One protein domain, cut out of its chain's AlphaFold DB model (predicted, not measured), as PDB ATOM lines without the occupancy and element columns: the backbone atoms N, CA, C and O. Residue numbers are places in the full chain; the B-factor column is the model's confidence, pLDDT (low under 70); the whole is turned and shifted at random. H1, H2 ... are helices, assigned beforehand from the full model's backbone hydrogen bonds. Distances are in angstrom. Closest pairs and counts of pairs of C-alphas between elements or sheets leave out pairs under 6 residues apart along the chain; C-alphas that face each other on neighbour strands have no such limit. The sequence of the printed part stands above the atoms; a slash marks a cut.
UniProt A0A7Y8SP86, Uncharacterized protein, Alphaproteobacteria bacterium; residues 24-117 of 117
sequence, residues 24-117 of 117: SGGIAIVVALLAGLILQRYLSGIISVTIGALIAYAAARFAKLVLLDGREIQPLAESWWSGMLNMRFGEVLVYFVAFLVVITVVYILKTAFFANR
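What this domain is: This is residues 24 to 117 of the 117 residues of an uncharacterized protein of Alphaproteobacteria bacterium (UniProt A0A7Y8SP86). Helices H2, H3 and H4 make the three sides of an open triangle with an empty middle, and H1 packs in the corner where H4 crosses the first part of H2. H3 makes the far side, and residues 112 to 117, of which 112 to 115 belong to H4, stick out past the corner. The printed part has 94 residues with four named helices, H1 to H4 along the chain, and no named strand; the class is all helix. It is loose, with a radius of gyration of the C-alphas of 15.4 A, and elongated, spanning 51 by 29 by 21 A.

How they stand to each other: H1, residues 24 to 38, touches H2, residues 46 to 67, closest at the C-alphas of Ala 28 and Tyr 57, 5.9 A apart. They form a helical hairpin, running opposite ways at 35.4 degrees, only just a steep tilt. H3, residues 73 to 85, is close to H2 but not clearly touching, with C-alphas 66 and 73 closest at 6.4 A. H3 is apart from H1 and from H4, residues 89 to 115. H1 touches H4 with residues 32 to 37 alone, closest at C-alphas 36 and 103, 4.3 A, at a steep tilt of 50 degrees, the same way. H2 touches H4 with residues 46 to 54 alone, closest at C-alphas 50 and 100, 5.7 A, at 69 degrees, a steep tilt only just short of about perpendicular, opposite ways. The helix packing is mostly crossed, with no touching pair at a shallow tilt. In H1, H2, H3 and H4 every O i to N i+4 pair is within hydrogen-bond range.

Where its parts are: H1 begins at C-alpha 24, (33.059, 97.411, 61.351), and is 21.1 A long. H2 measures 30.7 A, H3 18.2 A. H4, 38.0 A, ends at C-alpha 115, (35.341, 122.297, 40.665).

The domain as a whole: The C-alphas farthest apart, Pro 75 and Arg 117, are 51.9 A apart. The printed part has no cut and no long link. Confidence is under 70 at residues 41 to 44 and 115 to 117.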
ATOM      1  N   SER A  24      33.005  97.874  62.745       89.81
ATOM      2  CA  SER A  24      33.059  97.411  61.351       89.81
ATOM      3  C   SER A  24      32.386  98.396  60.389       89.81
ATOM      4  O   SER A  24      32.946  98.667  59.329       89.81
ATOM      5  N   GLY A  25      31.246  98.988  60.766       91.06
ATOM      6  CA  GLY A  25      30.592 100.040  59.978       91.06
ATOM      7  C   GLY A  25      31.495 101.263  59.803       91.06
ATOM      8  O   GLY A  25      31.684 101.749  58.688       91.06
ATOM      9  N   GLY A  26      32.157 101.699  60.878       92.06
ATOM     10  CA  GLY A  26      33.160 102.764  60.836       92.06
ATOM     11  C   GLY A  26      34.337 102.446  59.908       92.06
ATOM     12  O   GLY A  26      34.715 103.285  59.089       92.06
ATOM     13  N   ILE A  27      34.882 101.227  59.972       92.75
ATOM     14  CA  ILE A  27      35.941 100.765  59.060       92.75
ATOM     15  C   ILE A  27      35.448 100.810  57.608       92.75
ATOM     16  O   ILE A  27      36.153 101.337  56.747       92.75
ATOM     17  N   ALA A  28      34.244 100.299  57.331       92.69
ATOM     18  CA  ALA A  28      33.664 100.306  55.991       92.69
ATOM     19  C   ALA A  28      33.561 101.735  55.439       92.69
ATOM     20  O   ALA A  28      34.010 101.994  54.320       92.69
ATOM     21  N   ILE A  29      33.046 102.674  56.241       93.88
ATOM     22  CA  ILE A  29      32.935 104.092  55.874       93.88
ATOM     23  C   ILE A  29      34.314 104.675  55.560       93.88
ATOM     24  O   ILE A  29      34.498 105.261  54.496       93.88
ATOM     25  N   VAL A  30      35.299 104.500  56.446       94.81
ATOM     26  CA  VAL A  30      36.651 105.045  56.247       94.81
ATOM     27  C   VAL A  30      37.277 104.502  54.964       94.81
ATOM     28  O   VAL A  30      37.818 105.271  54.170       94.81
ATOM     29  N   VAL A  31      37.166 103.196  54.720       95.31
ATOM     30  CA  VAL A  31      37.700 102.564  53.510       95.31
ATOM     31  C   VAL A  31      37.000 103.091  52.253       95.31
ATOM     32  O   VAL A  31      37.678 103.454  51.292       95.31
ATOM     33  N   ALA A  32      35.669 103.194  52.259       93.38
ATOM     34  CA  ALA A  32      34.905 103.714  51.126       93.38
ATOM     35  C   ALA A  32      35.213 105.198  50.843       93.38
ATOM     36  O   ALA A  32      35.363 105.588  49.683       93.38
ATOM     37  N   LEU A  33      35.378 106.016  51.888       93.06
ATOM     38  CA  LEU A  33      35.790 107.417  51.766       93.06
ATOM     39  C   LEU A  33      37.179 107.531  51.129       93.06
ATOM     40  O   LEU A  33      37.349 108.254  50.149       93.06
ATOM     41  N   LEU A  34      38.166 106.796  51.650       92.19
ATOM     42  CA  LEU A  34      39.524 106.791  51.101       92.19
ATOM     43  C   LEU A  34      39.524 106.344  49.637       92.19
ATOM     44  O   LEU A  34      40.139 107.007  48.803       92.19
ATOM     45  N   ALA A  35      38.781 105.284  49.314       91.81
ATOM     46  CA  ALA A  35      38.620 104.779  47.955       91.81
ATOM     47  C   ALA A  35      38.009 105.830  47.002       91.81
ATOM     48  O   ALA A  35      38.540 106.064  45.915       91.81
ATOM     49  N   GLY A  36      36.954 106.535  47.424       88.62
ATOM     50  CA  GLY A  36      36.357 107.631  46.649       88.62
ATOM     51  C   GLY A  36      37.313 108.806  46.426       88.62
ATOM     52  O   GLY A  36      37.337 109.402  45.346       88.62
ATOM     53  N   LEU A  37      38.165 109.114  47.407       88.38
ATOM     54  CA  LEU A  37      39.156 110.186  47.290       88.38
ATOM     55  C   LEU A  37      40.280 109.850  46.298       88.38
ATOM     56  O   LEU A  37      40.701 110.729  45.532       88.38
ATOM     57  N   ILE A  38      40.745 108.597  46.288       87.00
ATOM     58  CA  ILE A  38      41.850 108.139  45.430       87.00
ATOM     59  C   ILE A  38      41.422 107.777  44.006       87.00
ATOM     60  O   ILE A  38      42.297 107.698  43.146       87.00
ATOM     61  N   LEU A  39      40.121 107.608  43.735       82.88
ATOM     62  CA  LEU A  39      39.594 107.190  42.426       82.88
ATOM     63  C   LEU A  39      40.132 108.029  41.254       82.88
ATOM     64  O   LEU A  39      40.341 107.522  40.164       82.88
ATOM     65  N   GLN A  40      40.405 109.311  41.487       71.31
ATOM     66  CA  GLN A  40      40.913 110.236  40.468       71.31
ATOM     67  C   GLN A  40      42.440 110.171  40.275       71.31
ATOM     68  O   GLN A  40      42.957 110.625  39.261       71.31
ATOM     69  N   ARG A  41      43.172 109.678  41.283       63.97
ATOM     70  CA  ARG A  41      44.645 109.674  41.318       63.97
ATOM     71  C   ARG A  41      45.235 108.487  40.566       63.97
ATOM     72  O   ARG A  41      46.351 108.572  40.063       63.97
ATOM     73  N   TYR A  42      44.492 107.394  40.501       58.75
ATOM     74  CA  TYR A  42      44.865 106.209  39.758       58.75
ATOM     75  C   TYR A  42      43.971 106.158  38.521       58.75
ATOM     76  O   TYR A  42      42.760 106.244  38.653       58.75
ATOM     77  N   LEU A  43      44.530 105.973  37.322       57.09
ATOM     78  CA  LEU A  43      43.779 105.716  36.071       57.09
ATOM     79  C   LEU A  43      42.946 104.408  36.120       57.09
ATOM     80  O   LEU A  43      42.502 103.887  35.100       57.09
ATOM     81  N   SER A  44      42.788 103.836  37.309       64.62
ATOM     82  CA  SER A  44      42.050 102.628  37.616       64.62
ATOM     83  C   SER A  44      40.555 102.923  37.566       64.62
ATOM     84  O   SER A  44      40.065 103.832  38.231       64.62
ATOM     85  N   GLY A  45      39.812 102.132  36.792       84.50
ATOM     86  CA  GLY A  45      38.358 102.242  36.738       84.50
ATOM     87  C   GLY A  45      37.703 102.012  38.106       84.50
ATOM     88  O   GLY A  45      38.249 101.334  38.978       84.50
ATOM     89  N   ILE A  46      36.485 102.536  38.265       89.12
ATOM     90  CA  ILE A  46      35.686 102.449  39.500       89.12
ATOM     91  C   ILE A  46      35.533 101.027  40.042       89.12
ATOM     92  O   ILE A  46      35.564 100.814  41.252       89.12
ATOM     93  N   ILE A  47      35.451 100.045  39.147       90.31
ATOM     94  CA  ILE A  47      35.353  98.627  39.497       90.31
ATOM     95  C   ILE A  47      36.618  98.172  40.233       90.31
ATOM     96  O   ILE A  47      36.521  97.573  41.300       90.31
ATOM     97  N   SER A  48      37.806  98.498  39.715       90.81
ATOM     98  CA  SER A  48      39.081  98.112  40.329       90.81
ATOM     99  C   SER A  48      39.263  98.738  41.709       90.81
ATOM    100  O   SER A  48      39.691  98.061  42.640       90.81
ATOM    101  N   VAL A  49      38.890 100.012  41.862       92.38
ATOM    102  CA  VAL A  49      38.943 100.700  43.160       92.38
ATOM    103  C   VAL A  49      37.941 100.106  44.147       92.38
ATOM    104  O   VAL A  49      38.284  99.916  45.310       92.38
ATOM    105  N   THR A  50      36.746  99.728  43.687       92.94
ATOM    106  CA  THR A  50      35.743  99.052  44.524       92.94
ATOM    107  C   THR A  50      36.245  97.688  45.002       92.94
ATOM    108  O   THR A  50      36.156  97.388  46.189       92.94
ATOM    109  N   ILE A  51      36.842  96.879  44.120       92.44
ATOM    110  CA  ILE A  51      37.437  95.585  44.500       92.44
ATOM    111  C   ILE A  51      38.560  95.791  45.523       92.44
ATOM    112  O   ILE A  51      38.596  95.109  46.546       92.44
ATOM    113  N   GLY A  52      39.449  96.762  45.291       91.88
ATOM    114  CA  GLY A  52      40.507  97.105  46.243       91.88
ATOM    115  C   GLY A  52      39.956  97.539  47.605       91.88
ATOM    116  O   GLY A  52      40.467  97.110  48.637       91.88
ATOM    117  N   ALA A  53      38.877  98.325  47.616       93.25
ATOM    118  CA  ALA A  53      38.192  98.744  48.833       93.25
ATOM    119  C   ALA A  53      37.581  97.557  49.592       93.25
ATOM    120  O   ALA A  53      37.734  97.473  50.805       93.25
ATOM    121  N   LEU A  54      36.959  96.600  48.898       92.25
ATOM    122  CA  LEU A  54      36.431  95.386  49.529       92.25
ATOM    123  C   LEU A  54      37.534  94.543  50.172       92.25
ATOM    124  O   LEU A  54      37.378  94.081  51.300       92.25
ATOM    125  N   ILE A  55      38.666  94.377  49.483       92.00
ATOM    126  CA  ILE A  55      39.821  93.650  50.021       92.00
ATOM    127  C   ILE A  55      40.381  94.379  51.248       92.00
ATOM    128  O   ILE A  55      40.650  93.748  52.269       92.00
ATOM    129  N   ALA A  56      40.516  95.706  51.182       93.69
ATOM    130  CA  ALA A  56      40.975  96.518  52.306       93.69
ATOM    131  C   ALA A  56      40.012  96.445  53.501       93.69
ATOM    132  O   ALA A  56      40.454  96.314  54.640       93.69
ATOM    133  N   TYR A  57      38.702  96.473  53.246       93.38
ATOM    134  CA  TYR A  57      37.674  96.300  54.267       93.38
ATOM    135  C   TYR A  57      37.765  94.923  54.929       93.38
ATOM    136  O   TYR A  57      37.786  94.836  56.157       93.38
ATOM    137  N   ALA A  58      37.897  93.854  54.140       90.19
ATOM    138  CA  ALA A  58      38.100  92.510  54.665       90.19
ATOM    139  C   ALA A  58      39.379  92.441  55.516       90.19
ATOM    140  O   ALA A  58      39.332  92.014  56.663       90.19
ATOM    141  N   ALA A  59      40.513  92.943  55.030       90.69
ATOM    142  CA  ALA A  59      41.757  92.945  55.799       90.69
ATOM    143  C   ALA A  59      41.635  93.731  57.120       90.69
ATOM    144  O   ALA A  59      42.069  93.260  58.171       90.69
ATOM    145  N   ALA A  60      40.996  94.901  57.098       92.31
ATOM    146  CA  ALA A  60      40.798  95.722  58.288       92.31
ATOM    147  C   ALA A  60      39.843  95.068  59.299       92.31
ATOM    148  O   ALA A  60      40.092  95.104  60.505       92.31
ATOM    149  N   ARG A  61      38.783  94.404  58.824       89.19
ATOM    150  CA  ARG A  61      37.872  93.635  59.679       89.19
ATOM    151  C   ARG A  61      38.577  92.429  60.310       89.19
ATOM    152  O   ARG A  61      38.334  92.140  61.478       89.19
ATOM    153  N   PHE A  62      39.485  91.770  59.588       87.44
ATOM    154  CA  PHE A  62      40.322  90.702  60.148       87.44
ATOM    155  C   PHE A  62      41.214  91.239  61.262       87.44
ATOM    156  O   PHE A  62      41.242  90.698  62.364       87.44
ATOM    157  N   ALA A  63      41.905  92.346  60.980       88.25
ATOM    158  CA  ALA A  63      42.785  92.997  61.934       88.25
ATOM    159  C   ALA A  63      42.021  93.411  63.197       88.25
ATOM    160  O   ALA A  63      42.521  93.198  64.295       88.25
ATOM    161  N   LYS A  64      40.786  93.912  63.069       89.94
ATOM    162  CA  LYS A  64      39.905  94.192  64.213       89.94
ATOM    163  C   LYS A  64      39.655  92.940  65.063       89.94
ATOM    164  O   LYS A  64      39.824  92.992  66.276       89.94
ATOM    165  N   LEU A  65      39.297  91.815  64.444       86.81
ATOM    166  CA  LEU A  65      39.015  90.565  65.163       86.81
ATOM    167  C   LEU A  65      40.239  90.029  65.927       86.81
ATOM    168  O   LEU A  65      40.094  89.477  67.014       86.81
ATOM    169  N   VAL A  66      41.436  90.193  65.370       87.69
ATOM    170  CA  VAL A  66      42.681  89.744  66.009       87.69
ATOM    171  C   VAL A  66      43.143  90.728  67.086       87.69
ATOM    172  O   VAL A  66      43.444  90.325  68.204       87.69
ATOM    173  N   LEU A  67      43.205  92.021  66.759       89.94
ATOM    174  CA  LEU A  67      43.843  93.038  67.599       89.94
ATOM    175  C   LEU A  67      42.922  93.600  68.684       89.94
ATOM    176  O   LEU A  67      43.407  93.941  69.758       89.94
ATOM    177  N   LEU A  68      41.623  93.736  68.404       87.50
ATOM    178  CA  LEU A  68      40.658  94.315  69.345       87.50
ATOM    179  C   LEU A  68      39.868  93.238  70.086       87.50
ATOM    180  O   LEU A  68      39.672  93.359  71.291       87.50
ATOM    181  N   ASP A  69      39.464  92.172  69.390       85.81
ATOM    182  CA  ASP A  69      38.656  91.101  69.992       85.81
ATOM    183  C   ASP A  69      39.516  89.930  70.520       85.81
ATOM    184  O   ASP A  69      38.979  88.972  71.075       85.81
ATOM    185  N   GLY A  70      40.845  89.994  70.352       85.06
ATOM    186  CA  GLY A  70      41.806  89.041  70.921       85.06
ATOM    187  C   GLY A  70      41.711  87.618  70.365       85.06
ATOM    188  O   GLY A  70      42.125  86.673  71.034       85.06
ATOM    189  N   ARG A  71      41.136  87.431  69.170       85.44
ATOM    190  CA  ARG A  71      40.961  86.095  68.582       85.44
ATOM    191  C   ARG A  71      42.283  85.527  68.071       85.44
ATOM    192  O   ARG A  71      43.077  86.228  67.448       85.44
ATOM    193  N   GLU A  72      42.476  84.225  68.271       86.31
ATOM    194  CA  GLU A  72      43.638  83.504  67.750       86.31
ATOM    195  C   GLU A  72      43.649  83.480  66.213       86.31
ATOM    196  O   GLU A  72      42.645  83.185  65.563       86.31
ATOM    197  N   ILE A  73      44.813  83.778  65.628       85.38
ATOM    198  CA  ILE A  73      44.965  84.034  64.188       85.38
ATOM    199  C   ILE A  73      44.699  82.778  63.350       85.38
ATOM    200  O   ILE A  73      43.981  82.857  62.357       85.38
ATOM    201  N   GLN A  74      45.275  81.634  63.733       84.56
ATOM    202  CA  GLN A  74      45.176  80.380  62.974       84.56
ATOM    203  C   GLN A  74      43.728  79.896  62.785       84.56
ATOM    204  O   GLN A  74      43.288  79.804  61.637       84.56
ATOM    205  N   PRO A  75      42.948  79.656  63.858       85.25
ATOM    206  CA  PRO A  75      41.578  79.171  63.706       85.25
ATOM    207  C   PRO A  75      40.676  80.211  63.029       85.25
ATOM    208  O   PRO A  75      39.764  79.861  62.276       85.25
ATOM    209  N   LEU A  76      40.944  81.506  63.242       83.69
ATOM    210  CA  LEU A  76      40.197  82.567  62.578       83.69
ATOM    211  C   LEU A  76      40.450  82.571  61.067       83.69
ATOM    212  O   LEU A  76      39.487  82.635  60.307       83.69
ATOM    213  N   ALA A  77      41.707  82.464  60.632       82.12
ATOM    214  CA  ALA A  77      42.078  82.444  59.220       82.12
ATOM    215  C   ALA A  77      41.457  81.251  58.477       82.12
ATOM    216  O   ALA A  77      40.914  81.429  57.389       82.12
ATOM    217  N   GLU A  78      41.461  80.062  59.085       85.38
ATOM    218  CA  GLU A  78      40.818  78.871  58.515       85.38
ATOM    219  C   GLU A  78      39.301  79.053  58.378       85.38
ATOM    220  O   GLU A  78      38.731  78.790  57.314       85.38
ATOM    221  N   SER A  79      38.647  79.575  59.423       83.62
ATOM    222  CA  SER A  79      37.204  79.840  59.398       83.62
ATOM    223  C   SER A  79      36.819  80.906  58.366       83.62
ATOM    224  O   SER A  79      35.812  80.769  57.675       83.62
ATOM    225  N   TRP A  80      37.640  81.948  58.214       82.44
ATOM    226  CA  TRP A  80      37.434  83.015  57.240       82.44
ATOM    227  C   TRP A  80      37.628  82.541  55.813       82.44
ATOM    228  O   TRP A  80      36.823  82.875  54.948       82.44
ATOM    229  N   TRP A  81      38.665  81.744  55.573       80.88
ATOM    230  CA  TRP A  81      38.914  81.155  54.267       80.88
ATOM    231  C   TRP A  81      37.766  80.234  53.850       80.88
ATOM    232  O   TRP A  81      37.226  80.365  52.752       80.88
ATOM    233  N   SER A  82      37.324  79.361  54.759       84.56
ATOM    234  CA  SER A  82      36.157  78.505  54.535       84.56
ATOM    235  C   SER A  82      34.885  79.326  54.295       84.56
ATOM    236  O   SER A  82      34.123  79.038  53.373       84.56
ATOM    237  N   GLY A  83      34.674  80.393  55.070       82.00
ATOM    238  CA  GLY A  83      33.546  81.309  54.901       82.00
ATOM    239  C   GLY A  83      33.551  82.019  53.546       82.00
ATOM    240  O   GLY A  83      32.513  82.089  52.899       82.00
ATOM    241  N   MET A  84      34.715  82.482  53.078       79.31
ATOM    242  CA  MET A  84      34.860  83.107  51.759       79.31
ATOM    243  C   MET A  84      34.566  82.130  50.619       79.31
ATOM    244  O   MET A  84      33.887  82.502  49.666       79.31
ATOM    245  N   LEU A  85      35.032  80.880  50.715       82.44
ATOM    246  CA  LEU A  85      34.767  79.856  49.697       82.44
ATOM    247  C   LEU A  85      33.289  79.455  49.625       82.44
ATOM    248  O   LEU A  85      32.801  79.098  48.555       82.44
ATOM    249  N   ASN A  86      32.581  79.529  50.751       84.19
ATOM    250  CA  ASN A  86      31.165  79.184  50.846       84.19
ATOM    251  C   ASN A  86      30.227  80.388  50.645       84.19
ATOM    252  O   ASN A  86      29.006  80.235  50.716       84.19
ATOM    253  N   MET A  87      30.776  81.580  50.404       81.06
ATOM    254  CA  MET A  87      29.996  82.807  50.293       81.06
ATOM    255  C   MET A  87      29.165  82.801  49.007       81.06
ATOM    256  O   MET A  87      29.667  82.528  47.912       81.06
ATOM    257  N   ARG A  88      27.871  83.111  49.115       87.94
ATOM    258  CA  ARG A  88      26.995  83.142  47.937       87.94
ATOM    259  C   ARG A  88      27.358  84.349  47.078       87.94
ATOM    260  O   ARG A  88      27.529  85.451  47.589       87.94
ATOM    261  N   PHE A  89      27.377  84.178  45.756       83.94
ATOM    262  CA  PHE A  89      27.684  85.274  44.824       83.94
ATOM    263  C   PHE A  89      26.786  86.509  45.029       83.94
ATOM    264  O   PHE A  89      27.242  87.641  44.893       83.94
ATOM    265  N   GLY A  90      25.525  86.293  45.420       84.50
ATOM    266  CA  GLY A  90      24.598  87.373  45.763       84.50
ATOM    267  C   GLY A  90      25.061  88.224  46.949       84.50
ATOM    268  O   GLY A  90      24.928  89.438  46.900       84.50
ATOM    269  N   GLU A  91      25.666  87.621  47.976       85.25
ATOM    270  CA  GLU A  91      26.185  88.359  49.136       85.25
ATOM    271  C   GLU A  91      27.380  89.220  48.725       85.25
ATOM    272  O   GLU A  91      27.433  90.405  49.042       85.25
ATOM    273  N   VAL A  92      28.301  88.662  47.936       86.75
ATOM    274  CA  VAL A  92      29.450  89.409  47.400       86.75
ATOM    275  C   VAL A  92      28.985  90.595  46.550       86.75
ATOM    276  O   VAL A  92      29.533  91.692  46.667       86.75
ATOM    277  N   LEU A  93      27.945  90.402  45.733       89.81
ATOM    278  CA  LEU A  93      27.338  91.474  44.946       89.81
ATOM    279  C   LEU A  93      26.740  92.581  45.817       89.81
ATOM    280  O   LEU A  93      26.915  93.746  45.478       89.81
ATOM    281  N   VAL A  94      26.086  92.249  46.932       91.25
ATOM    282  CA  VAL A  94      25.540  93.248  47.867       91.25
ATOM    283  C   VAL A  94      26.656  94.132  48.422       91.25
ATOM    284  O   VAL A  94      26.572  95.356  48.315       91.25
ATOM    285  N   TYR A  95      27.745  93.533  48.918       90.69
ATOM    286  CA  TYR A  95      28.911  94.295  49.381       90.69
ATOM    287  C   TYR A  95      29.515  95.146  48.262       90.69
ATOM    288  O   TYR A  95      29.828  96.319  48.475       90.69
ATOM    289  N   PHE A  96      29.647  94.585  47.060       93.06
ATOM    290  CA  PHE A  96      30.193  95.299  45.912       93.06
ATOM    291  C   PHE A  96      29.345  96.507  45.518       93.06
ATOM    292  O   PHE A  96      29.886  97.603  45.376       93.06
ATOM    293  N   VAL A  97      28.029  96.338  45.380       93.88
ATOM    294  CA  VAL A  97      27.108  97.424  45.021       93.88
ATOM    295  C   VAL A  97      27.101  98.495  46.107       93.88
ATOM    296  O   VAL A  97      27.215  99.677  45.785       93.88
ATOM    297  N   ALA A  98      27.051  98.106  47.383       93.94
ATOM    298  CA  ALA A  98      27.068  99.050  48.493       93.94
ATOM    299  C   ALA A  98      28.341  99.916  48.486       93.94
ATOM    300  O   ALA A  98      28.258 101.145  48.531       93.94
ATOM    301  N   PHE A  99      29.522  99.299  48.364       94.75
ATOM    302  CA  PHE A  99      30.785 100.035  48.276       94.75
ATOM    303  C   PHE A  99      30.862 100.896  47.016       94.75
ATOM    304  O   PHE A  99      31.261 102.056  47.101       94.75
ATOM    305  N   LEU A 100      30.449 100.367  45.862       94.88
ATOM    306  CA  LEU A 100      30.458 101.097  44.597       94.88
ATOM    307  C   LEU A 100      29.623 102.376  44.685       94.88
ATOM    308  O   LEU A 100      30.090 103.440  44.279       94.88
ATOM    309  N   VAL A 101      28.418 102.296  45.253       93.75
ATOM    310  CA  VAL A 101      27.527 103.450  45.421       93.75
ATOM    311  C   VAL A 101      28.172 104.502  46.319       93.75
ATOM    312  O   VAL A 101      28.274 105.661  45.918       93.75
ATOM    313  N   VAL A 102      28.680 104.114  47.493       93.81
ATOM    314  CA  VAL A 102      29.297 105.065  48.431       93.81
ATOM    315  C   VAL A 102      30.549 105.712  47.832       93.81
ATOM    316  O   VAL A 102      30.684 106.934  47.871       93.81
ATOM    317  N   ILE A 103      31.432 104.929  47.205       94.00
ATOM    318  CA  ILE A 103      32.638 105.431  46.524       94.00
ATOM    319  C   ILE A 103      32.259 106.430  45.426       94.00
ATOM    320  O   ILE A 103      32.869 107.496  45.326       94.00
ATOM    321  N   THR A 104      31.234 106.112  44.630       92.31
ATOM    322  CA  THR A 104      30.735 106.988  43.560       92.31
ATOM    323  C   THR A 104      30.227 108.310  44.124       92.31
ATOM    324  O   THR A 104      30.606 109.372  43.633       92.31
ATOM    325  N   VAL A 105      29.408 108.265  45.177       92.25
ATOM    326  CA  VAL A 105      28.873 109.465  45.835       92.25
ATOM    327  C   VAL A 105      30.008 110.337  46.366       92.25
ATOM    328  O   VAL A 105      30.044 111.535  46.085       92.25
ATOM    329  N   VAL A 106      30.980 109.746  47.064       92.31
ATOM    330  CA  VAL A 106      32.153 110.467  47.582       92.31
ATOM    331  C   VAL A 106      32.946 111.112  46.449       92.31
ATOM    332  O   VAL A 106      33.337 112.274  46.553       92.31
ATOM    333  N   TYR A 107      33.161 110.387  45.353       90.50
ATOM    334  CA  TYR A 107      33.869 110.901  44.188       90.50
ATOM    335  C   TYR A 107      33.143 112.082  43.527       90.50
ATOM    336  O   TYR A 107      33.776 113.089  43.197       90.50
ATOM    337  N   ILE A 108      31.821 111.991  43.357       90.31
ATOM    338  CA  ILE A 108      31.004 113.074  42.793       90.31
ATOM    339  C   ILE A 108      31.069 114.303  43.700       90.31
ATOM    340  O   ILE A 108      31.353 115.397  43.214       90.31
ATOM    341  N   LEU A 109      30.873 114.126  45.011       90.31
ATOM    342  CA  LEU A 109      30.946 115.215  45.985       90.31
ATOM    343  C   LEU A 109      32.320 115.879  45.962       90.31
ATOM    344  O   LEU A 109      32.405 117.096  45.830       90.31
ATOM    345  N   LYS A 110      33.396 115.087  46.011       87.62
ATOM    346  CA  LYS A 110      34.770 115.577  45.872       87.62
ATOM    347  C   LYS A 110      34.890 116.445  44.618       87.62
ATOM    348  O   LYS A 110      35.317 117.592  44.701       87.62
ATOM    349  N   THR A 111      34.493 115.916  43.468       85.69
ATOM    350  CA  THR A 111      34.634 116.608  42.182       85.69
ATOM    351  C   THR A 111      33.841 117.916  42.158       85.69
ATOM    352  O   THR A 111      34.384 118.936  41.752       85.69
ATOM    353  N   ALA A 112      32.610 117.922  42.671       86.56
ATOM    354  CA  ALA A 112      31.784 119.122  42.776       86.56
ATOM    355  C   ALA A 112      32.395 120.183  43.711       86.56
ATOM    356  O   ALA A 112      32.410 121.365  43.373       86.56
ATOM    357  N   PHE A 113      32.948 119.776  44.858       85.81
ATOM    358  CA  PHE A 113      33.600 120.689  45.802       85.81
ATOM    359  C   PHE A 113      34.886 121.310  45.244       85.81
ATOM    360  O   PHE A 113      35.138 122.490  45.480       85.81
ATOM    361  N   PHE A 114      35.702 120.538  44.520       75.94
ATOM    362  CA  PHE A 114      36.952 121.040  43.939       75.94
ATOM    363  C   PHE A 114      36.759 121.782  42.612       75.94
ATOM    364  O   PHE A 114      37.617 122.579  42.262       75.94
ATOM    365  N   ALA A 115      35.656 121.562  41.892       67.50
ATOM    366  CA  ALA A 115      35.341 122.297  40.665       67.50
ATOM    367  C   ALA A 115      34.826 123.726  40.919       67.50
ATOM    368  O   ALA A 115      34.825 124.543  40.005       67.50
ATOM    369  N   ASN A 116      34.371 124.022  42.141       59.44
ATOM    370  CA  ASN A 116      33.792 125.316  42.515       59.44
ATOM    371  C   ASN A 116      34.804 126.261  43.206       59.44
ATOM    372  O   ASN A 116      34.400 127.213  43.876       59.44
ATOM    373  N   ARG A 117      36.106 125.968  43.094       52.69
ATOM    374  CA  ARG A 117      37.237 126.788  43.556       52.69
ATOM    375  C   ARG A 117      38.177 127.060  42.394       52.69
ATOM    376  O   ARG A 117      38.766 128.159  42.400       52.69
TER     377      ARG A 117